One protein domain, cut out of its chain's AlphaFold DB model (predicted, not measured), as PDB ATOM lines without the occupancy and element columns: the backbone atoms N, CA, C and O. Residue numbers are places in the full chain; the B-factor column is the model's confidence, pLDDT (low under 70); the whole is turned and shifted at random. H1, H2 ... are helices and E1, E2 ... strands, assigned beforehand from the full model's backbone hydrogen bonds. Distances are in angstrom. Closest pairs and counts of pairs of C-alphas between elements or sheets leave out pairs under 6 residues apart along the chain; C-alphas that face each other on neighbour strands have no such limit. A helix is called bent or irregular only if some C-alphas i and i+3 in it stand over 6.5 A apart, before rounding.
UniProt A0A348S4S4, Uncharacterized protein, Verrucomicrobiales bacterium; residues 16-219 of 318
ATOM      1  N   ASP A  16      -5.865 112.794 118.904       92.94
ATOM      2  CA  ASP A  16      -5.765 114.246 119.103       92.94
ATOM      3  C   ASP A  16      -6.302 114.670 120.479       92.94
ATOM      4  O   ASP A  16      -5.713 115.512 121.155       92.94
ATOM      5  N   GLU A  17      -7.373 114.024 120.949       94.25
ATOM      6  CA  GLU A  17      -7.876 114.198 122.314       94.25
ATOM      7  C   GLU A  17      -6.854 113.713 123.352       94.25
ATOM      8  O   GLU A  17      -6.621 114.390 124.357       94.25
ATOM      9  N   LEU A  18      -6.195 112.579 123.094       95.88
ATOM     10  CA  LEU A  18      -5.160 112.040 123.976       95.88
ATOM     11  C   LEU A  18      -3.920 112.952 124.031       95.88
ATOM     12  O   LEU A  18      -3.433 113.244 125.123       95.88
ATOM     13  N   ASP A  19      -3.460 113.472 122.890       97.75
ATOM     14  CA  ASP A  19      -2.369 114.454 122.830       97.75
ATOM     15  C   ASP A  19      -2.725 115.740 123.578       97.75
ATOM     16  O   ASP A  19      -1.913 116.236 124.359       97.75
ATOM     17  N   GLY A  20      -3.958 116.234 123.431       96.69
ATOM     18  CA  GLY A  20      -4.462 117.364 124.210       96.69
ATOM     19  C   GLY A  20      -4.451 117.095 125.718       96.69
ATOM     20  O   GLY A  20      -4.007 117.933 126.505       96.69
ATOM     21  N   HIS A  21      -4.880 115.908 126.153       97.12
ATOM     22  CA  HIS A  21      -4.824 115.512 127.560       97.12
ATOM     23  C   HIS A  21      -3.391 115.491 128.102       97.12
ATOM     24  O   HIS A  21      -3.107 116.137 129.113       97.12
ATOM     25  N   TYR A  22      -2.474 114.810 127.414       98.56
ATOM     26  CA  TYR A  22      -1.067 114.764 127.816       98.56
ATOM     27  C   TYR A  22      -0.353 116.108 127.666       98.56
ATOM     28  O   TYR A  22       0.646 116.331 128.349       98.56
ATOM     29  N   PHE A  23      -0.871 117.026 126.847       98.31
ATOM     30  CA  PHE A  23      -0.427 118.412 126.820       98.31
ATOM     31  C   PHE A  23      -0.810 119.151 128.107       98.31
ATOM     32  O   PHE A  23       0.055 119.731 128.765       98.31
ATOM     33  N   PHE A  24      -2.085 119.096 128.502       97.88
ATOM     34  CA  PHE A  24      -2.622 119.905 129.601       97.88
ATOM     35  C   PHE A  24      -2.414 119.325 131.005       97.88
ATOM     36  O   PHE A  24      -2.260 120.108 131.943       97.88
ATOM     37  N   TYR A  25      -2.381 118.000 131.191       98.44
ATOM     38  CA  TYR A  25      -2.181 117.396 132.518       98.44
ATOM     39  C   TYR A  25      -0.916 117.882 133.239       98.44
ATOM     40  O   TYR A  25      -1.039 118.360 134.371       98.44
ATOM     41  N   PRO A  26       0.288 117.826 132.636       98.31
ATOM     42  CA  PRO A  26       1.487 118.277 133.327       98.31
ATOM     43  C   PRO A  26       1.515 119.802 133.501       98.31
ATOM     44  O   PRO A  26       2.050 120.285 134.493       98.31
ATOM     45  N   LEU A  27       0.874 120.572 132.612       97.31
ATOM     46  CA  LEU A  27       0.740 122.023 132.779       97.31
ATOM     47  C   LEU A  27      -0.136 122.374 133.983       97.31
ATOM     48  O   LEU A  27       0.222 123.256 134.762       97.31
ATOM     49  N   TYR A  28      -1.255 121.671 134.172       98.00
ATOM     50  CA  TYR A  28      -2.074 121.835 135.370       98.00
ATOM     51  C   TYR A  28      -1.294 121.419 136.624       98.00
ATOM     52  O   TYR A  28      -1.285 122.158 137.605       98.00
ATOM     53  N   TYR A  29      -0.594 120.279 136.577       98.56
ATOM     54  CA  TYR A  29       0.239 119.788 137.681       98.56
ATOM     55  C   TYR A  29       1.336 120.783 138.095       98.56
ATOM     56  O   TYR A  29       1.534 121.019 139.289       98.56
ATOM     57  N   ASP A  30       2.029 121.372 137.118       97.94
ATOM     58  CA  ASP A  30       3.160 122.277 137.338       97.94
ATOM     59  C   ASP A  30       2.720 123.696 137.725       97.94
ATOM     60  O   ASP A  30       3.374 124.339 138.548       97.94
ATOM     61  N   LEU A  31       1.656 124.214 137.098       97.06
ATOM     62  CA  LEU A  31       1.339 125.649 137.111       97.06
ATOM     63  C   LEU A  31       0.061 126.004 137.878       97.06
ATOM     64  O   LEU A  31      -0.095 127.162 138.266       97.06
ATOM     65  N   VAL A  32      -0.861 125.056 138.070       97.62
ATOM     66  CA  VAL A  32      -2.196 125.335 138.628       97.62
ATOM     67  C   VAL A  32      -2.423 124.627 139.957       97.62
ATOM     68  O   VAL A  32      -2.900 125.264 140.892       97.62
ATOM     69  N   ALA A  33      -2.079 123.343 140.066       97.75
ATOM     70  CA  ALA A  33      -2.295 122.553 141.273       97.75
ATOM     71  C   ALA A  33      -1.493 123.123 142.457       97.75
ATOM     72  O   ALA A  33      -0.258 123.136 142.454       97.75
ATOM     73  N   GLN A  34      -2.197 123.577 143.496       97.69
ATOM     74  CA  GLN A  34      -1.602 124.243 144.661       97.69
ATOM     75  C   GLN A  34      -1.434 123.291 145.845       97.69
ATOM     76  O   GLN A  34      -0.579 123.506 146.705       97.69
ATOM     77  N   THR A  35      -2.251 122.241 145.903       98.25
ATOM     78  CA  THR A  35      -2.266 121.276 147.005       98.25
ATOM     79  C   THR A  35      -1.755 119.908 146.566       98.25
ATOM     80  O   THR A  35      -1.925 119.502 145.418       98.25
ATOM     81  N   GLU A  36      -1.189 119.137 147.501       98.06
ATOM     82  CA  GLU A  36      -0.816 117.743 147.212       98.06
ATOM     83  C   GLU A  36      -2.018 116.876 146.839       98.06
ATOM     84  O   GLU A  36      -1.865 115.919 146.091       98.06
ATOM     85  N   LYS A  37      -3.223 117.232 147.304       98.25
ATOM     86  CA  LYS A  37      -4.449 116.551 146.893       98.25
ATOM     87  C   LYS A  37      -4.720 116.749 145.398       98.25
ATOM     88  O   LYS A  37      -4.912 115.768 144.694       98.25
ATOM     89  N   GLU A  38      -4.707 117.993 144.917       98.00
ATOM     90  CA  GLU A  38      -4.898 118.292 143.487       98.00
ATOM     91  C   GLU A  38      -3.803 117.647 142.637       98.00
ATOM     92  O   GLU A  38      -4.085 117.071 141.591       98.00
ATOM     93  N   LYS A  39      -2.549 117.698 143.101       98.56
ATOM     94  CA  LYS A  39      -1.437 117.027 142.423       98.56
ATOM     95  C   LYS A  39      -1.639 115.519 142.353       98.56
ATOM     96  O   LYS A  39      -1.409 114.941 141.296       98.56
ATOM     97  N   GLU A  40      -2.094 114.887 143.433       98.56
ATOM     98  CA  GLU A  40      -2.358 113.448 143.442       98.56
ATOM     99  C   GLU A  40      -3.503 113.053 142.509       98.56
ATOM    100  O   GLU A  40      -3.403 112.031 141.837       98.56
ATOM    101  N   GLU A  41      -4.550 113.873 142.385       98.38
ATOM    102  CA  GLU A  41      -5.626 113.631 141.416       98.38
ATOM    103  C   GLU A  41      -5.084 113.596 139.975       98.38
ATOM    104  O   GLU A  41      -5.424 112.693 139.208       98.38
ATOM    105  N   VAL A  42      -4.165 114.504 139.623       98.56
ATOM    106  CA  VAL A  42      -3.506 114.480 138.305       98.56
ATOM    107  C   VAL A  42      -2.591 113.263 138.158       98.56
ATOM    108  O   VAL A  42      -2.631 112.599 137.121       98.56
ATOM    109  N   ARG A  43      -1.788 112.935 139.186       98.81
ATOM    110  CA  ARG A  43      -0.927 111.737 139.173       98.81
ATOM    111  C   ARG A  43      -1.740 110.482 138.918       98.81
ATOM    112  O   ARG A  43      -1.328 109.666 138.102       98.81
ATOM    113  N   GLN A  44      -2.883 110.349 139.582       98.69
ATOM    114  CA  GLN A  44      -3.747 109.188 139.444       98.69
ATOM    115  C   GLN A  44      -4.299 109.064 138.021       98.69
ATOM    116  O   GLN A  44      -4.175 107.996 137.429       98.69
ATOM    117  N   VAL A  45      -4.817 110.149 137.432       98.38
ATOM    118  CA  VAL A  45      -5.335 110.126 136.051       98.38
ATOM    119  C   VAL A  45      -4.238 109.781 135.041       98.38
ATOM    120  O   VAL A  45      -4.436 108.921 134.183       98.38
ATOM    121  N   VAL A  46      -3.063 110.409 135.155       98.81
ATOM    122  CA  VAL A  46      -1.929 110.143 134.256       98.81
ATOM    123  C   VAL A  46      -1.420 108.710 134.419       98.81
ATOM    124  O   VAL A  46      -1.149 108.046 133.417       98.81
ATOM    125  N   ARG A  47      -1.320 108.209 135.656       98.75
ATOM    126  CA  ARG A  47      -0.926 106.828 135.959       98.75
ATOM    127  C   ARG A  47      -1.909 105.829 135.365       98.75
ATOM    128  O   ARG A  47      -1.482 104.948 134.630       98.75
ATOM    129  N   ASP A  48      -3.204 105.988 135.626       98.56
ATOM    130  CA  ASP A  48      -4.233 105.054 135.155       98.56
ATOM    131  C   ASP A  48      -4.259 104.961 133.631       98.56
ATOM    132  O   ASP A  48      -4.322 103.861 133.077       98.56
ATOM    133  N   LEU A  49      -4.155 106.106 132.954       98.19
ATOM    134  CA  LEU A  49      -4.147 106.182 131.499       98.19
ATOM    135  C   LEU A  49      -2.863 105.599 130.896       98.19
ATOM    136  O   LEU A  49      -2.931 104.793 129.970       98.19
ATOM    137  N   THR A  50      -1.696 105.947 131.440       98.81
ATOM    138  CA  THR A  50      -0.412 105.454 130.915       98.81
ATOM    139  C   THR A  50      -0.251 103.957 131.171       98.81
ATOM    140  O   THR A  50       0.137 103.217 130.268       98.81
ATOM    141  N   ASP A  51      -0.620 103.480 132.364       98.81
ATOM    142  CA  ASP A  51      -0.629 102.050 132.683       98.81
ATOM    143  C   ASP A  51      -1.623 101.288 131.805       98.81
ATOM    144  O   ASP A  51      -1.351 100.153 131.413       98.81
ATOM    145  N   HIS A  52      -2.771 101.887 131.474       98.50
ATOM    146  CA  HIS A  52      -3.719 101.309 130.524       98.50
ATOM    147  C   HIS A  52      -3.089 101.129 129.145       98.50
ATOM    148  O   HIS A  52      -3.099 100.012 128.631       98.50
ATOM    149  N   LEU A  53      -2.476 102.181 128.593       98.69
ATOM    150  CA  LEU A  53      -1.767 102.100 127.314       98.69
ATOM    151  C   LEU A  53      -0.720 100.980 127.356       98.69
ATOM    152  O   LEU A  53      -0.783 100.060 126.545       98.69
ATOM    153  N   ILE A  54       0.184 100.988 128.340       98.75
ATOM    154  CA  ILE A  54       1.255  99.985 128.475       98.75
ATOM    155  C   ILE A  54       0.691  98.559 128.559       98.75
ATOM    156  O   ILE A  54       1.128  97.681 127.812       98.75
ATOM    157  N   ARG A  55      -0.312  98.311 129.417       98.56
ATOM    158  CA  ARG A  55      -0.935  96.979 129.570       98.56
ATOM    159  C   ARG A  55      -1.576  96.470 128.279       98.56
ATOM    160  O   ARG A  55      -1.662  95.258 128.091       98.56
ATOM    161  N   HIS A  56      -2.008  97.371 127.403       98.38
ATOM    162  CA  HIS A  56      -2.609  97.054 126.112       98.38
ATOM    163  C   HIS A  56      -1.622  97.184 124.942       98.38
ATOM    164  O   HIS A  56      -2.022  97.444 123.807       98.38
ATOM    165  N   GLY A  57      -0.325  96.983 125.202       97.94
ATOM    166  CA  GLY A  57       0.705  97.012 124.163       97.94
ATOM    167  C   GLY A  57       0.863  98.397 123.542       97.94
ATOM    168  O   GLY A  57       1.104  98.504 122.346       97.94
ATOM    169  N   TYR A  58       0.704  99.437 124.356       98.50
ATOM    170  CA  TYR A  58       0.705 100.860 124.011       98.50
ATOM    171  C   TYR A  58      -0.567 101.373 123.315       98.50
ATOM    172  O   TYR A  58      -0.623 102.539 122.949       98.50
ATOM    173  N   ASN A  59      -1.620 100.566 123.178       98.06
ATOM    174  CA  ASN A  59      -2.863 100.986 122.522       98.06
ATOM    175  C   ASN A  59      -3.923 101.499 123.509       98.06
ATOM    176  O   ASN A  59      -4.069 100.986 124.619       98.06
ATOM    177  N   LEU A  60      -4.734 102.466 123.075       97.38
ATOM    178  CA  LEU A  60      -5.917 102.910 123.808       97.38
ATOM    179  C   LEU A  60      -7.089 101.978 123.496       97.38
ATOM    180  O   LEU A  60      -7.700 102.052 122.427       97.38
ATOM    181  N   VAL A  61      -7.400 101.105 124.450       96.12
ATOM    182  CA  VAL A  61      -8.544 100.188 124.393       96.12
ATOM    183  C   VAL A  61      -9.757 100.811 125.080       96.12
ATOM    184  O   VAL A  61      -9.652 101.266 126.217       96.12
ATOM    185  N   ASP A  62     -10.897 100.836 124.392       91.56
ATOM    186  CA  ASP A  62     -12.155 101.372 124.920       91.56
ATOM    187  C   ASP A  62     -12.866 100.350 125.832       91.56
ATOM    188  O   ASP A  62     -12.497  99.175 125.913       91.56
ATOM    189  N   HIS A  63     -13.941 100.767 126.499       87.81
ATOM    190  CA  HIS A  63     -14.769  99.954 127.390       87.81
ATOM    191  C   HIS A  63     -15.371  98.699 126.725       87.81
ATOM    192  O   HIS A  63     -15.883  97.815 127.410       87.81
ATOM    193  N   THR A  64     -15.363  98.632 125.391       88.94
ATOM    194  CA  THR A  64     -15.767  97.471 124.585       88.94
ATOM    195  C   THR A  64     -14.695  96.378 124.538       88.94
ATOM    196  O   THR A  64     -14.970  95.285 124.045       88.94
ATOM    197  N   GLY A  65     -13.479  96.654 125.020       92.31
ATOM    198  CA  GLY A  65     -12.316  95.774 124.894       92.31
ATOM    199  C   GLY A  65     -11.633  95.848 123.527       92.31
ATOM    200  O   GLY A  65     -10.719  95.069 123.263       92.31
ATOM    201  N   THR A  66     -12.054  96.769 122.654       94.56
ATOM    202  CA  THR A  66     -11.455  96.985 121.331       94.56
ATOM    203  C   THR A  66     -10.580  98.228 121.334       94.56
ATOM    204  O   THR A  66     -10.895  99.210 122.005       94.56
ATOM    205  N   VAL A  67      -9.498  98.204 120.559       95.62
ATOM    206  CA  VAL A  67      -8.677  99.397 120.330       95.62
ATOM    207  C   VAL A  67      -9.541 100.472 119.664       95.62
ATOM    208  O   VAL A  67     -10.331 100.168 118.768       95.62
ATOM    209  N   THR A  68      -9.432 101.708 120.146       95.00
ATOM    210  CA  THR A  68     -10.056 102.877 119.510       95.00
ATOM    211  C   THR A  68      -9.491 103.071 118.106       95.00
ATOM    212  O   THR A  68      -8.343 102.719 117.835       95.00
ATOM    213  N   ARG A  69     -10.268 103.661 117.196       94.25
ATOM    214  CA  ARG A  69      -9.893 103.829 115.788       94.25
ATOM    215  C   ARG A  69      -8.527 104.489 115.615       94.25
ATOM    216  O   ARG A  69      -7.787 104.086 114.729       94.25
ATOM    217  N   TRP A  70      -8.221 105.498 116.430       94.94
ATOM    218  CA  TRP A  70      -7.004 106.305 116.296       94.94
ATOM    219  C   TRP A  70      -5.982 106.090 117.412       94.94
ATOM    220  O   TRP A  70      -4.852 106.568 117.294       94.94
ATOM    221  N   GLY A  71      -6.340 105.376 118.479       95.88
ATOM    222  CA  GLY A  71      -5.463 105.121 119.616       95.88
ATOM    223  C   GLY A  71      -4.554 103.908 119.430       95.88
ATOM    224  O   GLY A  71      -4.433 103.085 120.337       95.88
ATOM    225  N   VAL A  72      -3.933 103.793 118.255       97.44
ATOM    226  CA  VAL A  72      -2.947 102.755 117.938       97.44
ATOM    227  C   VAL A  72      -1.545 103.340 118.053       97.44
ATOM    228  O   VAL A  72      -1.184 104.263 117.325       97.44
ATOM    229  N   TYR A  73      -0.747 102.779 118.960       97.94
ATOM    230  CA  TYR A  73       0.649 103.178 119.177       97.94
ATOM    231  C   TYR A  73       1.588 101.978 119.365       97.94
ATOM    232  O   TYR A  73       2.774 102.156 119.642       97.94
ATOM    233  N   SER A  74       1.080 100.747 119.237       97.88
ATOM    234  CA  SER A  74       1.894  99.542 119.389       97.88
ATOM    235  C   SER A  74       3.003  99.468 118.334       97.88
ATOM    236  O   SER A  74       2.714  99.699 117.156       97.88
ATOM    237  N   PRO A  75       4.229  99.051 118.701       97.38
ATOM    238  CA  PRO A  75       5.313  98.869 117.743       97.38
ATOM    239  C   PRO A  75       4.982  97.944 116.574       97.38
ATOM    240  O   PRO A  75       5.436  98.199 115.465       97.38
ATOM    241  N   ASP A  76       4.201  96.888 116.817       96.31
ATOM    242  CA  ASP A  76       3.806  95.924 115.787       96.31
ATOM    243  C   ASP A  76       2.984  96.601 114.682       96.31
ATOM    244  O   ASP A  76       3.391  96.597 113.523       96.31
ATOM    245  N   ALA A  77       1.909  97.304 115.053       96.81
ATOM    246  CA  ALA A  77       1.107  98.057 114.095       96.81
ATOM    247  C   ALA A  77       1.933  99.140 113.382       96.81
ATOM    248  O   ALA A  77       1.990  99.172 112.157       96.81
ATOM    249  N   LEU A  78       2.649  99.991 114.126       96.81
ATOM    250  CA  LEU A  78       3.366 101.120 113.523       96.81
ATOM    251  C   LEU A  78       4.499 100.689 112.575       96.81
ATOM    252  O   LEU A  78       4.818 101.421 111.639       96.81
ATOM    253  N   ASN A  79       5.123  99.530 112.807       94.38
ATOM    254  CA  ASN A  79       6.275  99.080 112.023       94.38
ATOM    255  C   ASN A  79       5.947  97.996 110.985       94.38
ATOM    256  O   ASN A  79       6.746  97.804 110.062       94.38
ATOM    257  N   HIS A  80       4.819  97.291 111.112       94.50
ATOM    258  CA  HIS A  80       4.490  96.139 110.263       94.50
ATOM    259  C   HIS A  80       3.094  96.176 109.637       94.50
ATOM    260  O   HIS A  80       2.879  95.461 108.655       94.50
ATOM    261  N   ASP A  81       2.170  97.005 110.128       95.62
ATOM    262  CA  ASP A  81       0.854  97.165 109.510       95.62
ATOM    263  C   ASP A  81       0.918  98.205 108.369       95.62
ATOM    264  O   ASP A  81       1.269  99.369 108.606       95.62
ATOM    265  N   PRO A  82       0.596  97.817 107.118       93.25
ATOM    266  CA  PRO A  82       0.622  98.726 105.979       93.25
ATOM    267  C   PRO A  82      -0.413  99.852 106.055       93.25
ATOM    268  O   PRO A  82      -0.289 100.783 105.266       93.25
ATOM    269  N   ASP A  83      -1.392  99.806 106.959       92.12
ATOM    270  CA  ASP A  83      -2.379 100.880 107.122       92.12
ATOM    271  C   ASP A  83      -1.878 101.990 108.069       92.12
ATOM    272  O   ASP A  83      -2.295 103.141 107.952       92.12
ATOM    273  N   TRP A  84      -0.921 101.686 108.956       93.38
ATOM    274  CA  TRP A  84      -0.411 102.620 109.977       93.38
ATOM    275  C   TRP A  84       0.897 103.324 109.602       93.38
ATOM    276  O   TRP A  84       1.379 104.186 110.341       93.38
ATOM    277  N   TRP A  85       1.476 103.002 108.445       91.12
ATOM    278  CA  TRP A  85       2.780 103.521 108.019       91.12
ATOM    279  C   TRP A  85       2.866 105.059 107.992       91.12
ATOM    280  O   TRP A  85       3.926 105.607 108.300       91.12
ATOM    281  N   ALA A  86       1.775 105.744 107.622       92.00
ATOM    282  CA  ALA A  86       1.727 107.201 107.504       92.00
ATOM    283  C   ALA A  86       1.737 107.898 108.874       92.00
ATOM    284  O   ALA A  86       2.341 108.956 109.023       92.00
ATOM    285  N   GLU A  87       1.142 107.250 109.875       93.75
ATOM    286  CA  GLU A  87       1.008 107.733 111.253       93.75
ATOM    287  C   GLU A  87       2.212 107.363 112.132       93.75
ATOM    288  O   GLU A  87       2.364 107.877 113.240       93.75
ATOM    289  N   ARG A  88       3.094 106.470 111.656       96.31
ATOM    290  CA  ARG A  88       4.228 105.925 112.422       96.31
ATOM    291  C   ARG A  88       5.043 107.001 113.137       96.31
ATOM    292  O   ARG A  88       5.386 106.823 114.302       96.31
ATOM    293  N   GLY A  89       5.362 108.095 112.448       97.31
ATOM    294  CA  GLY A  89       6.171 109.171 113.013       97.31
ATOM    295  C   GLY A  89       5.486 109.866 114.184       97.31
ATOM    296  O   GLY A  89       6.026 109.905 115.291       97.31
ATOM    297  N   LEU A  90       4.272 110.362 113.947       97.81
ATOM    298  CA  LEU A  90       3.476 111.099 114.919       97.81
ATOM    299  C   LEU A  90       3.132 110.229 116.123       97.81
ATOM    300  O   LEU A  90       3.341 110.645 117.253       97.81
ATOM    301  N   LYS A  91       2.684 108.989 115.907       98.19
ATOM    302  CA  LYS A  91       2.308 108.085 117.006       98.19
ATOM    303  C   LYS A  91       3.511 107.681 117.851       98.19
ATOM    304  O   LYS A  91       3.394 107.604 119.075       98.19
ATOM    305  N   SER A  92       4.682 107.474 117.239       98.56
ATOM    306  CA  SER A  92       5.917 107.289 118.005       98.56
ATOM    307  C   SER A  92       6.251 108.537 118.830       98.56
ATOM    308  O   SER A  92       6.546 108.402 120.017       98.56
ATOM    309  N   LEU A  93       6.142 109.743 118.259       98.81
ATOM    310  CA  LEU A  93       6.340 111.004 118.984       98.81
ATOM    311  C   LEU A  93       5.363 111.157 120.165       98.81
ATOM    312  O   LEU A  93       5.807 111.451 121.279       98.81
ATOM    313  N   SER A  94       4.068 110.914 119.948       98.75
ATOM    314  CA  SER A  94       3.031 110.957 120.983       98.75
ATOM    315  C   SER A  94       3.364 110.012 122.131       98.75
ATOM    316  O   SER A  94       3.461 110.455 123.272       98.75
ATOM    317  N   MET A  95       3.650 108.736 121.847       98.81
ATOM    318  CA  MET A  95       3.947 107.754 122.895       98.81
ATOM    319  C   MET A  95       5.206 108.110 123.699       98.81
ATOM    320  O   MET A  95       5.204 108.012 124.928       98.81
ATOM    321  N   LEU A  96       6.271 108.584 123.041       98.81
ATOM    322  CA  LEU A  96       7.466 109.058 123.748       98.81
ATOM    323  C   LEU A  96       7.146 110.254 124.654       98.81
ATOM    324  O   LEU A  96       7.663 110.319 125.772       98.81
ATOM    325  N   SER A  97       6.297 111.178 124.193       98.81
ATOM    326  CA  SER A  97       5.844 112.335 124.972       98.81
ATOM    327  C   SER A  97       4.989 111.913 126.170       98.81
ATOM    328  O   SER A  97       5.241 112.363 127.287       98.81
ATOM    329  N   TYR A  98       4.051 110.978 125.987       98.81
ATOM    330  CA  TYR A  98       3.185 110.468 127.056       98.81
ATOM    331  C   TYR A  98       3.988 109.832 128.186       98.81
ATOM    332  O   TYR A  98       3.741 110.113 129.357       98.81
ATOM    333  N   LEU A  99       4.987 109.016 127.841       98.81
ATOM    334  CA  LEU A  99       5.863 108.369 128.818       98.81
ATOM    335  C   LEU A  99       6.740 109.383 129.568       98.81
ATOM    336  O   LEU A  99       6.923 109.245 130.777       98.81
ATOM    337  N   ALA A 100       7.229 110.429 128.891       98.69
ATOM    338  CA  ALA A 100       7.970 111.516 129.539       98.69
ATOM    339  C   ALA A 100       7.083 112.310 130.515       98.69
ATOM    340  O   ALA A 100       7.491 112.588 131.644       98.69
ATOM    341  N   VAL A 101       5.849 112.621 130.109       98.75
ATOM    342  CA  VAL A 101       4.848 113.272 130.966       98.75
ATOM    343  C   VAL A 101       4.507 112.396 132.169       98.75
ATOM    344  O   VAL A 101       4.493 112.890 133.295       98.75
ATOM    345  N   ALA A 102       4.273 111.100 131.961       98.81
ATOM    346  CA  ALA A 102       3.967 110.167 133.038       98.81
ATOM    347  C   ALA A 102       5.112 110.076 134.049       98.81
ATOM    348  O   ALA A 102       4.867 110.195 135.250       98.81
ATOM    349  N   ALA A 103       6.357 109.954 133.579       98.69
ATOM    350  CA  ALA A 103       7.540 109.968 134.434       98.69
ATOM    351  C   ALA A 103       7.644 111.257 135.262       98.69
ATOM    352  O   ALA A 103       7.855 111.187 136.472       98.69
ATOM    353  N   HIS A 104       7.453 112.425 134.638       98.56
ATOM    354  CA  HIS A 104       7.519 113.724 135.318       98.56
ATOM    355  C   HIS A 104       6.422 113.896 136.373       98.56
ATOM    356  O   HIS A 104       6.707 114.218 137.525       98.56
ATOM    357  N   VAL A 105       5.166 113.661 135.990       98.62
ATOM    358  CA  VAL A 105       4.006 113.914 136.856       98.62
ATOM    359  C   VAL A 105       3.986 112.945 138.037       98.62
ATOM    360  O   VAL A 105       3.771 113.360 139.177       98.62
ATOM    361  N   THR A 106       4.217 111.654 137.786       98.50
ATOM    362  CA  THR A 106       4.119 110.609 138.820       98.50
ATOM    363  C   THR A 106       5.401 110.431 139.635       98.50
ATOM    364  O   THR A 106       5.331 109.971 140.774       98.50
ATOM    365  N   GLY A 107       6.564 110.773 139.069       98.06
ATOM    366  CA  GLY A 107       7.879 110.477 139.638       98.06
ATOM    367  C   GLY A 107       8.336 109.019 139.476       98.06
ATOM    368  O   GLY A 107       9.338 108.629 140.074       98.06
ATOM    369  N   GLU A 108       7.625 108.191 138.705       98.44
ATOM    370  CA  GLU A 108       7.918 106.761 138.563       98.44
ATOM    371  C   GLU A 108       8.870 106.487 137.381       98.44
ATOM    372  O   GLU A 108       8.537 106.742 136.222       98.44
ATOM    373  N   SER A 109      10.049 105.906 137.649       97.38
ATOM    374  CA  SER A 109      11.081 105.658 136.621       97.38
ATOM    375  C   SER A 109      10.672 104.643 135.553       97.38
ATOM    376  O   SER A 109      11.176 104.711 134.433       97.38
ATOM    377  N   ARG A 110       9.732 103.739 135.864       98.50
ATOM    378  CA  ARG A 110       9.274 102.681 134.948       98.50
ATOM    379  C   ARG A 110       8.779 103.214 133.603       98.50
ATOM    380  O   ARG A 110       8.957 102.563 132.581       98.50
ATOM    381  N   TYR A 111       8.211 104.420 133.561       98.69
ATOM    382  CA  TYR A 111       7.776 105.020 132.296       98.69
ATOM    383  C   TYR A 111       8.961 105.377 131.385       98.69
ATOM    384  O   TYR A 111       8.871 105.211 130.170       98.69
ATOM    385  N   LEU A 112      10.099 105.789 131.955       97.94
ATOM    386  CA  LEU A 112      11.334 106.005 131.192       97.94
ATOM    387  C   LEU A 112      11.982 104.684 130.765       97.94
ATOM    388  O   LEU A 112      12.622 104.635 129.718       97.94
ATOM    389  N   GLU A 113      11.797 103.608 131.531       98.44
ATOM    390  CA  GLU A 113      12.228 102.260 131.136       98.44
ATOM    391  C   GLU A 113      11.456 101.787 129.891       98.44
ATOM    392  O   GLU A 113      12.077 101.362 128.919       98.44
ATOM    393  N   HIS A 114      10.131 101.981 129.856       98.69
ATOM    394  CA  HIS A 114       9.317 101.745 128.656       98.69
ATOM    395  C   HIS A 114       9.723 102.647 127.483       98.69
ATOM    396  O   HIS A 114       9.807 102.192 126.342       98.69
ATOM    397  N   GLN A 115      10.020 103.924 127.746       98.31
ATOM    398  CA  GLN A 115      10.495 104.842 126.709       98.31
ATOM    399  C   GLN A 115      11.813 104.336 126.102       98.31
ATOM    400  O   GLN A 115      11.965 104.300 124.880       98.31
ATOM    401  N   ALA A 116      12.749 103.894 126.943       98.38
ATOM    402  CA  ALA A 116      14.015 103.321 126.508       98.38
ATOM    403  C   ALA A 116      13.823 102.017 125.718       98.38
ATOM    404  O   ALA A 116      14.499 101.827 124.710       98.38
ATOM    405  N   GLU A 117      12.888 101.153 126.122       98.50
ATOM    406  CA  GLU A 117      12.542  99.922 125.404       98.50
ATOM    407  C   GLU A 117      12.024 100.216 123.987       98.50
ATOM    408  O   GLU A 117      12.531  99.657 123.013       98.50
ATOM    409  N   LEU A 118      11.069 101.143 123.853       98.69
ATOM    410  CA  LEU A 118      10.517 101.565 122.559       98.69
ATOM    411  C   LEU A 118      11.585 102.157 121.632       98.69
ATOM    412  O   LEU A 118      11.571 101.939 120.420       98.69
ATOM    413  N   ILE A 119      12.538 102.891 122.195       98.50
ATOM    414  CA  ILE A 119      13.658 103.451 121.438       98.50
ATOM    415  C   ILE A 119      14.609 102.345 120.983       98.50
ATOM    416  O   ILE A 119      14.908 102.239 119.795       98.50
ATOM    417  N   GLN A 120      15.069 101.504 121.909       98.31
ATOM    418  CA  GLN A 120      16.116 100.516 121.642       98.31
ATOM    419  C   GLN A 120      15.633  99.378 120.741       98.31
ATOM    420  O   GLN A 120      16.363  98.959 119.843       98.31
ATOM    421  N   ASN A 121      14.409  98.897 120.959       98.44
ATOM    422  CA  ASN A 121      13.895  97.707 120.283       98.44
ATOM    423  C   ASN A 121      13.011  98.041 119.077       98.44
ATOM    424  O   ASN A 121      12.830  97.192 118.204       98.44
ATOM    425  N   HIS A 122      12.461  99.260 119.015       98.12
ATOM    426  CA  HIS A 122      11.457  99.631 118.013       98.12
ATOM    427  C   HIS A 122      11.732 100.957 117.294       98.12
ATOM    428  O   HIS A 122      10.918 101.367 116.467       98.12
ATOM    429  N   ALA A 123      12.874 101.599 117.570       98.00
ATOM    430  CA  ALA A 123      13.344 102.810 116.898       98.00
ATOM    431  C   ALA A 123      12.355 103.992 116.949       98.00
ATOM    432  O   ALA A 123      12.310 104.809 116.027       98.00
ATOM    433  N   PHE A 124      11.573 104.116 118.030       98.56
ATOM    434  CA  PHE A 124      10.559 105.173 118.154       98.56
ATOM    435  C   PHE A 124      11.151 106.588 118.065       98.56
ATOM    436  O   PHE A 124      10.526 107.480 117.498       98.56
ATOM    437  N   ASP A 125      12.370 106.802 118.564       97.81
ATOM    438  CA  ASP A 125      13.070 108.088 118.452       97.81
ATOM    439  C   ASP A 125      13.432 108.455 117.006       97.81
ATOM    440  O   ASP A 125      13.535 109.629 116.661       97.81
ATOM    441  N   THR A 126      13.639 107.446 116.166       97.31
ATOM    442  CA  THR A 126      14.000 107.584 114.757       97.31
ATOM    443  C   THR A 126      12.746 107.719 113.902       97.31
ATOM    444  O   THR A 126      12.722 108.551 113.001       97.31
ATOM    445  N   ASN A 127      11.677 106.987 114.231       97.31
ATOM    446  CA  ASN A 127      10.346 107.211 113.665       97.31
ATOM    447  C   ASN A 127       9.905 108.669 113.871       97.31
ATOM    448  O   ASN A 127       9.473 109.323 112.924       97.31
ATOM    449  N   ALA A 128      10.097 109.203 115.080       97.38
ATOM    450  CA  ALA A 128       9.706 110.560 115.454       97.38
ATOM    451  C   ALA A 128      10.515 111.688 114.774       97.38
ATOM    452  O   ALA A 128      10.148 112.849 114.951       97.38
ATOM    453  N   LEU A 129      11.583 111.381 114.012       96.00
ATOM    454  CA  LEU A 129      12.341 112.375 113.225       96.00
ATOM    455  C   LEU A 129      11.562 112.920 112.021       96.00
ATOM    456  O   LEU A 129      11.909 113.973 111.490       96.00
ATOM    457  N   ILE A 130      10.551 112.185 111.558       95.00
ATOM    458  CA  ILE A 130       9.610 112.633 110.531       95.00
ATOM    459  C   ILE A 130       8.218 112.382 111.098       95.00
ATOM    460  O   ILE A 130       7.648 111.316 110.887       95.00
ATOM    461  N   TYR A 131       7.693 113.342 111.870       94.69
ATOM    462  CA  TYR A 131       6.401 113.179 112.552       94.69
ATOM    463  C   TYR A 131       5.250 112.950 111.568       94.69
ATOM    464  O   TYR A 131       4.386 112.119 111.811       94.69
ATOM    465  N   LYS A 132       5.269 113.643 110.432       92.31
ATOM    466  CA  LYS A 132       4.227 113.584 109.411       92.31
ATOM    467  C   LYS A 132       4.860 113.467 108.043       92.31
ATOM    468  O   LYS A 132       5.929 114.018 107.780       92.31
ATOM    469  N   ILE A 133       4.172 112.798 107.132       88.19
ATOM    470  CA  ILE A 133       4.533 112.842 105.720       88.19
ATOM    471  C   ILE A 133       4.100 114.197 105.168       88.19
ATOM    472  O   ILE A 133       2.937 114.401 104.827       88.19
ATOM    473  N   HIS A 134       5.046 115.124 105.063       85.06
ATOM    474  CA  HIS A 134       4.820 116.432 104.460       85.06
ATOM    475  C   HIS A 134       5.623 116.580 103.156       85.06
ATOM    476  O   HIS A 134       6.744 116.097 103.007       85.06
ATOM    477  N   ARG A 135       5.022 117.260 102.180       89.19
ATOM    478  CA  ARG A 135       5.570 117.625 100.860       89.19
ATOM    479  C   ARG A 135       5.723 119.148 100.716       89.19
ATOM    480  O   ARG A 135       5.721 119.677  99.608       89.19
ATOM    481  N   GLY A 136       5.846 119.841 101.848       90.81
ATOM    482  CA  GLY A 136       5.929 121.296 101.962       90.81
ATOM    483  C   GLY A 136       4.741 121.897 102.716       90.81
ATOM    484  O   GLY A 136       3.917 121.176 103.289       90.81
ATOM    485  N   ILE A 137       4.653 123.226 102.684       93.19
ATOM    486  CA  ILE A 137       3.640 124.013 103.401       93.19
ATOM    487  C   ILE A 137       2.215 123.519 103.105       93.19
ATOM    488  O   ILE A 137       1.891 123.209 101.954       93.19
ATOM    489  N   GLY A 138       1.374 123.397 104.127       91.56
ATOM    490  CA  GLY A 138      -0.028 122.993 103.974       91.56
ATOM    491  C   GLY A 138      -0.275 121.578 103.455       91.56
ATOM    492  O   GLY A 138      -1.399 121.248 103.097       91.56
ATOM    493  N   SER A 139       0.737 120.720 103.377       92.25
ATOM    494  CA  SER A 139       0.525 119.307 103.043       92.25
ATOM    495  C   SER A 139       0.272 118.463 104.293       92.25
ATOM    496  O   SER A 139       0.704 118.819 105.389       92.25
ATOM    497  N   GLY A 140      -0.385 117.318 104.116       90.38
ATOM    498  CA  GLY A 140      -0.740 116.443 105.233       90.38
ATOM    499  C   GLY A 140      -1.969 116.933 106.006       90.38
ATOM    500  O   GLY A 140      -2.488 118.031 105.773       90.38
ATOM    501  N   ASN A 141      -2.437 116.097 106.930       90.56
ATOM    502  CA  ASN A 141      -3.488 116.466 107.867       90.56
ATOM    503  C   ASN A 141      -2.964 117.527 108.848       90.56
ATOM    504  O   ASN A 141      -1.820 117.474 109.286       90.56
ATOM    505  N   GLN A 142      -3.814 118.497 109.165       92.19
ATOM    506  CA  GLN A 142      -3.488 119.681 109.967       92.19
ATOM    507  C   GLN A 142      -3.680 119.426 111.468       92.19
ATOM    508  O   GLN A 142      -3.107 120.102 112.319       92.19
ATOM    509  N   SER A 143      -4.451 118.387 111.811       93.06
ATOM    510  CA  SER A 143      -4.540 117.907 113.197       93.06
ATOM    511  C   SER A 143      -3.221 117.315 113.676       93.06
ATOM    512  O   SER A 143      -2.843 117.520 114.825       93.06
ATOM    513  N   ASP A 144      -2.491 116.658 112.777       95.06
ATOM    514  CA  ASP A 144      -1.194 116.052 113.060       95.06
ATOM    515  C   ASP A 144      -0.158 117.095 113.506       95.06
ATOM    516  O   ASP A 144       0.697 116.798 114.338       95.06
ATOM    517  N   ASP A 145      -0.239 118.327 112.986       96.44
ATOM    518  CA  ASP A 145       0.645 119.432 113.375       96.44
ATOM    519  C   ASP A 145       0.334 119.922 114.785       96.44
ATOM    520  O   ASP A 145       1.232 120.035 115.619       96.44
ATOM    521  N   GLU A 146      -0.947 120.150 115.094       96.06
ATOM    522  CA  GLU A 146      -1.369 120.553 116.439       96.06
ATOM    523  C   GLU A 146      -0.942 119.507 117.482       96.06
ATOM    524  O   GLU A 146      -0.350 119.856 118.510       96.06
ATOM    525  N   MET A 147      -1.154 118.225 117.169       97.56
ATOM    526  CA  MET A 147      -0.689 117.080 117.951       97.56
ATOM    527  C   MET A 147       0.834 117.099 118.138       97.56
ATOM    528  O   MET A 147       1.325 117.093 119.269       97.56
ATOM    529  N   ALA A 148       1.599 117.195 117.049       98.31
ATOM    530  CA  ALA A 148       3.057 117.160 117.103       98.31
ATOM    531  C   ALA A 148       3.643 118.301 117.939       98.31
ATOM    532  O   ALA A 148       4.532 118.062 118.755       98.31
ATOM    533  N   PHE A 149       3.142 119.529 117.788       98.50
ATOM    534  CA  PHE A 149       3.626 120.683 118.553       98.50
ATOM    535  C   PHE A 149       3.360 120.529 120.055       98.50
ATOM    536  O   PHE A 149       4.241 120.837 120.866       98.50
ATOM    537  N   MET A 150       2.192 119.999 120.433       98.56
ATOM    538  CA  MET A 150       1.894 119.633 121.821       98.56
ATOM    539  C   MET A 150       2.870 118.570 122.347       98.56
ATOM    540  O   MET A 150       3.461 118.739 123.420       98.56
ATOM    541  N   CYS A 151       3.096 117.504 121.574       98.75
ATOM    542  CA  CYS A 151       3.989 116.417 121.960       98.75
ATOM    543  C   CYS A 151       5.447 116.865 122.071       98.75
ATOM    544  O   CYS A 151       6.097 116.522 123.059       98.75
ATOM    545  N   TYR A 152       5.960 117.641 121.109       98.75
ATOM    546  CA  TYR A 152       7.321 118.179 121.141       98.75
ATOM    547  C   TYR A 152       7.535 119.086 122.342       98.75
ATOM    548  O   TYR A 152       8.553 118.953 123.024       98.75
ATOM    549  N   TYR A 153       6.582 119.981 122.623       98.62
ATOM    550  CA  TYR A 153       6.689 120.906 123.744       98.62
ATOM    551  C   TYR A 153       6.911 120.160 125.065       98.62
ATOM    552  O   TYR A 153       7.860 120.467 125.789       98.62
ATOM    553  N   ASN A 154       6.101 119.134 125.347       98.06
ATOM    554  CA  ASN A 154       6.217 118.358 126.582       98.06
ATOM    555  C   ASN A 154       7.374 117.357 126.565       98.06
ATOM    556  O   ASN A 154       8.084 117.244 127.565       98.06
ATOM    557  N   LEU A 155       7.625 116.678 125.441       98.44
ATOM    558  CA  LEU A 155       8.749 115.750 125.327       98.44
ATOM    559  C   LEU A 155      10.059 116.480 125.627       98.44
ATOM    560  O   LEU A 155      10.859 116.003 126.428       98.44
ATOM    561  N   LEU A 156      10.256 117.666 125.048       98.25
ATOM    562  CA  LEU A 156      11.419 118.494 125.337       98.25
ATOM    563  C   LEU A 156      11.367 119.038 126.766       98.25
ATOM    564  O   LEU A 156      12.372 119.012 127.455       98.25
ATOM    565  N   ARG A 157      10.234 119.484 127.295       96.69
ATOM    566  CA  ARG A 157      10.209 119.995 128.675       96.69
ATOM    567  C   ARG A 157      10.622 118.952 129.727       96.69
ATOM    568  O   ARG A 157      11.265 119.320 130.708       96.69
ATOM    569  N   TYR A 158      10.286 117.679 129.510       97.38
ATOM    570  CA  TYR A 158      10.410 116.622 130.522       97.38
ATOM    571  C   TYR A 158      11.480 115.561 130.223       97.38
ATOM    572  O   TYR A 158      11.760 114.722 131.075       97.38
ATOM    573  N   THR A 159      12.123 115.607 129.054       93.75
ATOM    574  CA  THR A 159      13.242 114.710 128.719       93.75
ATOM    575  C   THR A 159      14.588 115.379 129.021       93.75
ATOM    576  O   THR A 159      14.849 116.476 128.505       93.75
ATOM    577  N   PRO A 160      15.479 114.722 129.793       90.12
ATOM    578  CA  PRO A 160      16.839 115.201 130.035       90.12
ATOM    579  C   PRO A 160      17.651 115.425 128.751       90.12
ATOM    580  O   PRO A 160      17.332 114.912 127.678       90.12
ATOM    581  N   GLU A 161      18.749 116.173 128.866       92.44
ATOM    582  CA  GLU A 161      19.712 116.327 127.771       92.44
ATOM    583  C   GLU A 161      20.270 114.961 127.329       92.44
ATOM    584  O   GLU A 161      20.625 114.117 128.152       92.44
ATOM    585  N   GLY A 162      20.335 114.733 126.016       93.50
ATOM    586  CA  GLY A 162      20.741 113.452 125.443       93.50
ATOM    587  C   GLY A 162      20.280 113.274 123.997       93.50
ATOM    588  O   GLY A 162      19.716 114.184 123.389       93.50
ATOM    589  N   SER A 163      20.507 112.079 123.444       94.25
ATOM    590  CA  SER A 163      20.242 111.803 122.023       94.25
ATOM    591  C   SER A 163      18.766 111.965 121.644       94.25
ATOM    592  O   SER A 163      18.474 112.581 120.621       94.25
ATOM    593  N   LEU A 164      17.833 111.496 122.486       96.38
ATOM    594  CA  LEU A 164      16.394 111.650 122.239       96.38
ATOM    595  C   LEU A 164      16.003 113.127 122.115       96.38
ATOM    596  O   LEU A 164      15.324 113.513 121.167       96.38
ATOM    597  N   ARG A 165      16.484 113.964 123.038       95.81
ATOM    598  CA  ARG A 165      16.212 115.402 123.032       95.81
ATOM    599  C   ARG A 165      16.776 116.088 121.787       95.81
ATOM    600  O   ARG A 165      16.089 116.912 121.194       95.81
ATOM    601  N   GLN A 166      17.990 115.734 121.361       94.88
ATOM    602  CA  GLN A 166      18.594 116.279 120.138       94.88
ATOM    603  C   GLN A 166      17.797 115.897 118.883       94.88
ATOM    604  O   GLN A 166      17.529 116.758 118.046       94.88
ATOM    605  N   LYS A 167      17.364 114.634 118.775       96.62
ATOM    606  CA  LYS A 167      16.495 114.169 117.681       96.62
ATOM    607  C   LYS A 167      15.147 114.893 117.689       96.62
ATOM    608  O   LYS A 167      14.711 115.377 116.649       96.62
ATOM    609  N   ALA A 168      14.529 115.032 118.861       98.00
ATOM    610  CA  ALA A 168      13.272 115.759 119.017       98.00
ATOM    611  C   ALA A 168      13.412 117.243 118.633       98.00
ATOM    612  O   ALA A 168      12.556 117.751 117.922       98.00
ATOM    613  N   LEU A 169      14.499 117.924 119.023       97.69
ATOM    614  CA  LEU A 169      14.774 119.309 118.616       97.69
ATOM    615  C   LEU A 169      14.943 119.447 117.100       97.69
ATOM    616  O   LEU A 169      14.382 120.368 116.511       97.69
ATOM    617  N   LEU A 170      15.690 118.536 116.470       96.69
ATOM    618  CA  LEU A 170      15.880 118.538 115.019       96.69
ATOM    619  C   LEU A 170      14.549 118.341 114.283       96.69
ATOM    620  O   LEU A 170      14.238 119.085 113.355       96.69
ATOM    621  N   SER A 171      13.747 117.374 114.724       97.69
ATOM    622  CA  SER A 171      12.438 117.120 114.129       97.69
ATOM    623  C   SER A 171      11.463 118.273 114.361       97.69
ATOM    624  O   SER A 171      10.728 118.655 113.451       97.69
ATOM    625  N   PHE A 172      11.487 118.879 115.551       98.31
ATOM    626  CA  PHE A 172      10.646 120.028 115.857       98.31
ATOM    627  C   PHE A 172      11.041 121.254 115.026       98.31
ATOM    628  O   PHE A 172      10.174 121.990 114.568       98.31
ATOM    629  N   TYR A 173      12.339 121.451 114.771       97.69
ATOM    630  CA  TYR A 173      12.814 122.490 113.860       97.69
ATOM    631  C   TYR A 173      12.296 122.276 112.435       97.69
ATOM    632  O   TYR A 173      11.799 123.221 111.826       97.69
ATOM    633  N   ALA A 174      12.349 121.044 111.922       96.00
ATOM    634  CA  ALA A 174      11.806 120.723 110.603       96.00
ATOM    635  C   ALA A 174      10.290 120.987 110.519       96.00
ATOM    636  O   ALA A 174       9.837 121.598 109.552       96.00
ATOM    637  N   ALA A 175       9.529 120.599 111.550       97.19
ATOM    638  CA  ALA A 175       8.100 120.898 111.651       97.19
ATOM    639  C   ALA A 175       7.843 122.415 111.678       97.19
ATOM    640  O   ALA A 175       7.072 122.936 110.877       97.19
ATOM    641  N   TRP A 176       8.555 123.154 112.534       97.75
ATOM    642  CA  TRP A 176       8.410 124.605 112.641       97.75
ATOM    643  C   TRP A 176       8.746 125.340 111.342       97.75
ATOM    644  O   TRP A 176       8.017 126.252 110.968       97.75
ATOM    645  N   LEU A 177       9.786 124.932 110.609       95.75
ATOM    646  CA  LEU A 177      10.097 125.522 109.303       95.75
ATOM    647  C   LEU A 177       8.945 125.371 108.300       95.75
ATOM    648  O   LEU A 177       8.723 126.272 107.491       95.75
ATOM    649  N   ASN A 178       8.232 124.242 108.340       95.06
ATOM    650  CA  ASN A 178       7.111 123.979 107.444       95.06
ATOM    651  C   ASN A 178       5.859 124.776 107.840       95.06
ATOM    652  O   ASN A 178       5.183 125.306 106.959       95.06
ATOM    653  N   GLU A 179       5.597 124.902 109.144       97.00
ATOM    654  CA  GLU A 179       4.366 125.510 109.666       97.00
ATOM    655  C   GLU A 179       4.490 127.005 110.021       97.00
ATOM    656  O   GLU A 179       3.485 127.688 110.206       97.00
ATOM    657  N   ALA A 180       5.698 127.579 110.068       97.19
ATOM    658  CA  ALA A 180       5.887 129.010 110.350       97.19
ATOM    659  C   ALA A 180       5.073 129.953 109.426       97.19
ATOM    660  O   ALA A 180       4.525 130.952 109.908       97.19
ATOM    661  N   PRO A 181       4.905 129.665 108.117       97.19
ATOM    662  CA  PRO A 181       4.059 130.478 107.238       97.19
ATOM    663  C   PRO A 181       2.557 130.482 107.581       97.19
ATOM    664  O   PRO A 181       1.814 131.308 107.037       97.19
ATOM    665  N   GLU A 182       2.096 129.605 108.477       97.38
ATOM    666  CA  GLU A 182       0.713 129.578 108.970       97.38
ATOM    667  C   GLU A 182       0.406 130.686 109.983       97.38
ATOM    668  O   GLU A 182      -0.759 130.919 110.329       97.38
ATOM    669  N   MET A 183       1.442 131.396 110.444       97.81
ATOM    670  CA  MET A 183       1.332 132.489 111.411       97.81
ATOM    671  C   MET A 183       0.643 132.060 112.715       97.81
ATOM    672  O   MET A 183       0.015 132.870 113.393       97.81
ATOM    673  N   ASN A 184       0.729 130.778 113.068       98.06
ATOM    674  CA  ASN A 184       0.057 130.228 114.232       98.06
ATOM    675  C   ASN A 184       0.845 130.578 115.514       98.06
ATOM    676  O   ASN A 184       1.943 130.051 115.724       98.06
ATOM    677  N   PRO A 185       0.311 131.436 116.407       98.38
ATOM    678  CA  PRO A 185       1.035 131.877 117.593       98.38
ATOM    679  C   PRO A 185       1.268 130.738 118.592       98.38
ATOM    680  O   PRO A 185       2.260 130.766 119.317       98.38
ATOM    681  N   PHE A 186       0.405 129.714 118.633       98.31
ATOM    682  CA  PHE A 186       0.642 128.550 119.493       98.31
ATOM    683  C   PHE A 186       1.877 127.791 119.008       98.31
ATOM    684  O   PHE A 186       2.771 127.509 119.804       98.31
ATOM    685  N   PHE A 187       1.972 127.555 117.699       98.50
ATOM    686  CA  PHE A 187       3.103 126.850 117.102       98.50
ATOM    687  C   PHE A 187       4.409 127.617 117.300       98.50
ATOM    688  O   PHE A 187       5.402 127.070 117.785       98.50
ATOM    689  N   HIS A 188       4.389 128.916 117.010       98.69
ATOM    690  CA  HIS A 188       5.534 129.793 117.202       98.69
ATOM    691  C   HIS A 188       6.027 129.829 118.651       98.69
ATOM    692  O   HIS A 188       7.223 129.654 118.888       98.69
ATOM    693  N   PHE A 189       5.139 130.020 119.629       98.75
ATOM    694  CA  PHE A 189       5.544 130.122 121.032       98.75
ATOM    695  C   PHE A 189       5.935 128.778 121.644       98.75
ATOM    696  O   PHE A 189       6.886 128.734 122.428       98.75
ATOM    697  N   ALA A 190       5.267 127.682 121.269       98.56
ATOM    698  CA  ALA A 190       5.652 126.341 121.702       98.56
ATOM    699  C   ALA A 190       7.064 125.992 121.211       98.56
ATOM    700  O   ALA A 190       7.892 125.528 121.998       98.56
ATOM    701  N   TYR A 191       7.364 126.284 119.943       98.75
ATOM    702  CA  TYR A 191       8.694 126.077 119.377       98.75
ATOM    703  C   TYR A 191       9.743 126.989 120.019       98.75
ATOM    704  O   TYR A 191      10.744 126.508 120.557       98.75
ATOM    705  N   ALA A 192       9.494 128.302 120.040       98.50
ATOM    706  CA  ALA A 192      10.420 129.280 120.599       98.50
ATOM    707  C   ALA A 192      10.757 128.986 122.069       98.50
ATOM    708  O   ALA A 192      11.922 129.061 122.452       98.50
ATOM    709  N   GLY A 193       9.772 128.574 122.873       97.81
ATOM    710  CA  GLY A 193       9.970 128.227 124.282       97.81
ATOM    711  C   GLY A 193      10.925 127.050 124.520       97.81
ATOM    712  O   GLY A 193      11.472 126.929 125.612       97.81
ATOM    713  N   GLN A 194      11.150 126.192 123.518       97.69
ATOM    714  CA  GLN A 194      12.064 125.047 123.619       97.69
ATOM    715  C   GLN A 194      13.378 125.243 122.846       97.69
ATOM    716  O   GLN A 194      14.416 124.720 123.266       97.69
ATOM    717  N   ALA A 195      13.343 125.977 121.730       97.44
ATOM    718  CA  ALA A 195      14.435 126.056 120.757       97.44
ATOM    719  C   ALA A 195      15.252 127.362 120.807       97.44
ATOM    720  O   ALA A 195      16.351 127.414 120.253       97.44
ATOM    721  N   MET A 196      14.769 128.417 121.476       96.94
ATOM    722  CA  MET A 196      15.488 129.696 121.563       96.94
ATOM    723  C   MET A 196      16.897 129.522 122.153       96.94
ATOM    724  O   MET A 196      17.064 128.973 123.242       96.94
ATOM    725  N   GLY A 197      17.919 130.003 121.436       96.38
ATOM    726  CA  GLY A 197      19.323 129.901 121.847       96.38
ATOM    727  C   GLY A 197      19.885 128.476 121.833       96.38
ATOM    728  O   GLY A 197      20.944 128.237 122.415       96.38
ATOM    729  N   ARG A 198      19.180 127.518 121.218       96.31
ATOM    730  CA  ARG A 198      19.639 126.136 121.067       96.31
ATOM    731  C   ARG A 198      20.283 125.910 119.706       96.31
ATOM    732  O   ARG A 198      20.023 126.614 118.730       96.31
ATOM    733  N   GLU A 199      21.093 124.864 119.665       96.25
ATOM    734  CA  GLU A 199      21.768 124.387 118.469       96.25
ATOM    735  C   GLU A 199      21.570 122.876 118.338       96.25
ATOM    736  O   GLU A 199      21.409 122.168 119.337       96.25
ATOM    737  N   VAL A 200      21.604 122.384 117.104       93.44
ATOM    738  CA  VAL A 200      21.653 120.951 116.791       93.44
ATOM    739  C   VAL A 200      22.850 120.676 115.896       93.44
ATOM    740  O   VAL A 200      23.223 121.508 115.070       93.44
ATOM    741  N   SER A 201      23.459 119.508 116.066       90.19
ATOM    742  CA  SER A 201      24.587 119.077 115.242       90.19
ATOM    743  C   SER A 201      24.160 117.977 114.281       90.19
ATOM    744  O   SER A 201      23.439 117.053 114.656       90.19
ATOM    745  N   ASP A 202      24.657 118.062 113.055       87.12
ATOM    746  CA  ASP A 202      24.582 117.025 112.034       87.12
ATOM    747  C   ASP A 202      26.008 116.688 111.532       87.12
ATOM    748  O   ASP A 202      26.988 117.260 112.025       87.12
ATOM    749  N   PRO A 203      26.186 115.748 110.585       91.12
ATOM    750  CA  PRO A 203      27.515 115.421 110.059       91.12
ATOM    751  C   PRO A 203      28.256 116.581 109.371       91.12
ATOM    752  O   PRO A 203      29.447 116.445 109.088       91.12
ATOM    753  N   TRP A 204      27.578 117.689 109.066       93.44
ATOM    754  CA  TRP A 204      28.113 118.829 108.320       93.44
ATOM    755  C   TRP A 204      28.356 120.067 109.190       93.44
ATOM    756  O   TRP A 204      29.034 120.990 108.737       93.44
ATOM    757  N   GLY A 205      27.869 120.093 110.432       94.06
ATOM    758  CA  GLY A 205      28.178 121.152 111.385       94.06
ATOM    759  C   GLY A 205      27.187 121.267 112.534       94.06
ATOM    760  O   GLY A 205      26.318 120.424 112.741       94.06
ATOM    761  N   THR A 206      27.344 122.347 113.294       96.12
ATOM    762  CA  THR A 206      26.396 122.763 114.328       96.12
ATOM    763  C   THR A 206      25.608 123.953 113.809       96.12
ATOM    764  O   THR A 206      26.192 124.923 113.320       96.12
ATOM    765  N   HIS A 207      24.287 123.873 113.919       95.56
ATOM    766  CA  HIS A 207      23.355 124.836 113.352       95.56
ATOM    767  C   HIS A 207      22.485 125.413 114.459       95.56
ATOM    768  O   HIS A 207      21.912 124.668 115.260       95.56
ATOM    769  N   SER A 208      22.361 126.739 114.490       96.94
ATOM    770  CA  SER A 208      21.364 127.390 115.337       96.94
ATOM    771  C   SER A 208      19.970 127.014 114.859       96.94
ATOM    772  O   SER A 208      19.673 127.082 113.667       96.94
ATOM    773  N   ILE A 209      19.123 126.653 115.816       97.50
ATOM    774  CA  ILE A 209      17.696 126.387 115.609       97.50
ATOM    775  C   ILE A 209      16.851 127.416 116.358       97.50
ATOM    776  O   ILE A 209      15.722 127.156 116.753       97.50
ATOM    777  N   SER A 210      17.404 128.601 116.614       97.75
ATOM    778  CA  SER A 210      16.584 129.691 117.138       97.75
ATOM    779  C   SER A 210      15.550 130.099 116.079       97.75
ATOM    780  O   SER A 210      15.911 130.172 114.903       97.75
ATOM    781  N   PRO A 211      14.295 130.401 116.461       97.19
ATOM    782  CA  PRO A 211      13.281 130.828 115.504       97.19
ATOM    783  C   PRO A 211      13.748 132.055 114.704       97.19
ATOM    784  O   PRO A 211      14.166 133.067 115.273       97.19
ATOM    785  N   THR A 212      13.678 131.967 113.378       95.19
ATOM    786  CA  THR A 212      14.101 133.015 112.434       95.19
ATOM    787  C   THR A 212      12.920 133.710 111.750       95.19
ATOM    788  O   THR A 212      11.793 133.224 111.781       95.19
ATOM    789  N   GLY A 213      13.181 134.826 111.065       94.56
ATOM    790  CA  GLY A 213      12.156 135.560 110.318       94.56
ATOM    791  C   GLY A 213      11.173 136.302 111.224       94.56
ATOM    792  O   GLY A 213      11.502 136.660 112.353       94.56
ATOM    793  N   ASP A 214       9.958 136.519 110.724       96.19
ATOM    794  CA  ASP A 214       8.959 137.386 111.362       96.19
ATOM    795  C   ASP A 214       8.073 136.659 112.384       96.19
ATOM    796  O   ASP A 214       7.017 137.171 112.739       96.19
ATOM    797  N   TRP A 215       8.470 135.478 112.871       97.69
ATOM    798  CA  TRP A 215       7.623 134.604 113.699       97.69
ATOM    799  C   TRP A 215       6.948 135.338 114.869       97.69
ATOM    800  O   TRP A 215       5.772 135.112 115.159       97.69
ATOM    801  N   LEU A 216       7.668 136.247 115.537       98.19
ATOM    802  CA  LEU A 216       7.121 137.007 116.656       98.19
ATOM    803  C   LEU A 216       6.093 138.028 116.164       98.19
ATOM    804  O   LEU A 216       5.001 138.093 116.717       98.19
ATOM    805  N   VAL A 217       6.408 138.773 115.101       98.25
ATOM    806  CA  VAL A 217       5.483 139.740 114.488       98.25
ATOM    807  C   VAL A 217       4.218 139.030 114.010       98.25
ATOM    808  O   VAL A 217       3.126 139.428 114.401       98.25
ATOM    809  N   ASP A 218       4.357 137.918 113.286       98.19
ATOM    810  CA  ASP A 218       3.242 137.102 112.793       98.19
ATOM    811  C   ASP A 218       2.341 136.599 113.931       98.19
ATOM    812  O   ASP A 218       1.113 136.576 113.805       98.19
ATOM    813  N   SER A 219       2.947 136.213 115.059       98.44
ATOM    814  CA  SER A 219       2.212 135.764 116.246       98.44
ATOM    815  C   SER A 219       1.403 136.897 116.869       98.44
ATOM    816  O   SER A 219       0.237 136.707 117.217       98.44
TER     817      SER A 219
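AT A GLANCE: This is residues 16 to 219 of the 318 residues of an uncharacterized protein of Verrucomicrobiales bacterium (UniProt A0A348S4S4). A bundle of six helices, with H4 and H7 in the middle, has the helical hairpin of H1 and H2 on one side and the hairpin of H8 and H9 on another; H5 packs on H4. A small strand hairpin, E1 and E2, sits at the edge beyond H8. The 204 printed residues hold ten named helices and two named strands, in the order H1 to H9, E1, E2, H10; the sheet E1 - E2 is antiparallel, and the class is mostly helix. The whole is compact, with a radius of gyration of the C-alphas of 16.8 A and spans of 47 by 46 by 29 A.

IN THESE COORDINATES: E1 is residues 199 to 202 and E2 is 205 to 208. H8 is 163 to 182, 29.5 A long, and H9 is 185 to 195. H7 is 143 to 158, 22.9 A, and H4 is 88 to 106, 26.8 A. H1, 16 to 31 and 22.5 A, begins at C-alpha 16 (-5.765, 114.246, 119.103). H2 is 36 to 55, 27.2 A; H3 is 75 to 80; H5 is 110 to 122, 17.3 A; H6 is 124 to 127. H10, 215 to 219, ends at C-alpha 219 (2.212, 135.764, 116.246). H1 is only just irregular, C-alphas 23 and 26 being 6.8 A apart; H8 is irregular, C-alphas 178 and 181 being 7.2 A apart, with a kink of 35 degrees near residue 176.

HOW THE PARTS SIT: In the hairpin E1 and E2, N 200 and O 207 are 3.0 A apart, within hydrogen-bond range. The closest C-alphas of H8 and E1, Leu 170 and Val 200, are 6.5 A apart. H8 touches H9 (Trp 176 and Tyr 191, 6.9 A) at a shallow tilt of 30 degrees, opposite ways. H10 touches H9 (Pro 185 and Ser 219, 4.3 A). H7 touches H8 (Leu 156 and Arg 165, 6.2 A) at a steep tilt of 38 degrees, opposite ways. The hub H4 touches six helices, among them H7 (Ser 97 and Leu 155, 4.5 A), at a steep tilt of 39 degrees, the same way. With residues 96 to 103 alone, H4 touches residues 110 to 115 of H5 (Leu 99 and Tyr 111, 5.2 A). H1 touches H4 (Tyr 22 and Tyr 98, 6.1 A). H2 touches H1 (Tyr 29 and Lys 39, 5.7 A) with residues 38 to 46 alone. H6 touches H4 (Gly 89 and Asn 127, 4.7 A). H3 only just touches H4, with 3 pairs of C-alphas within 8 A, the closest Leu 78 and Arg 88 at 5.0 A. Every O i to N i+4 pair is within range in H2, H3, H4, H5, H7 and H10; H1 has 10 of 12, H8 14 of 16, H9 6 of 7, and H6 is too short for one.

THE WHOLE: The C-alphas farthest apart, Thr 64 and Gly 205, are 51.6 A apart. The printed part has no cut. The links H2 to H3 and H6 to H7 are long. No printed residue is under 70 in pLDDT.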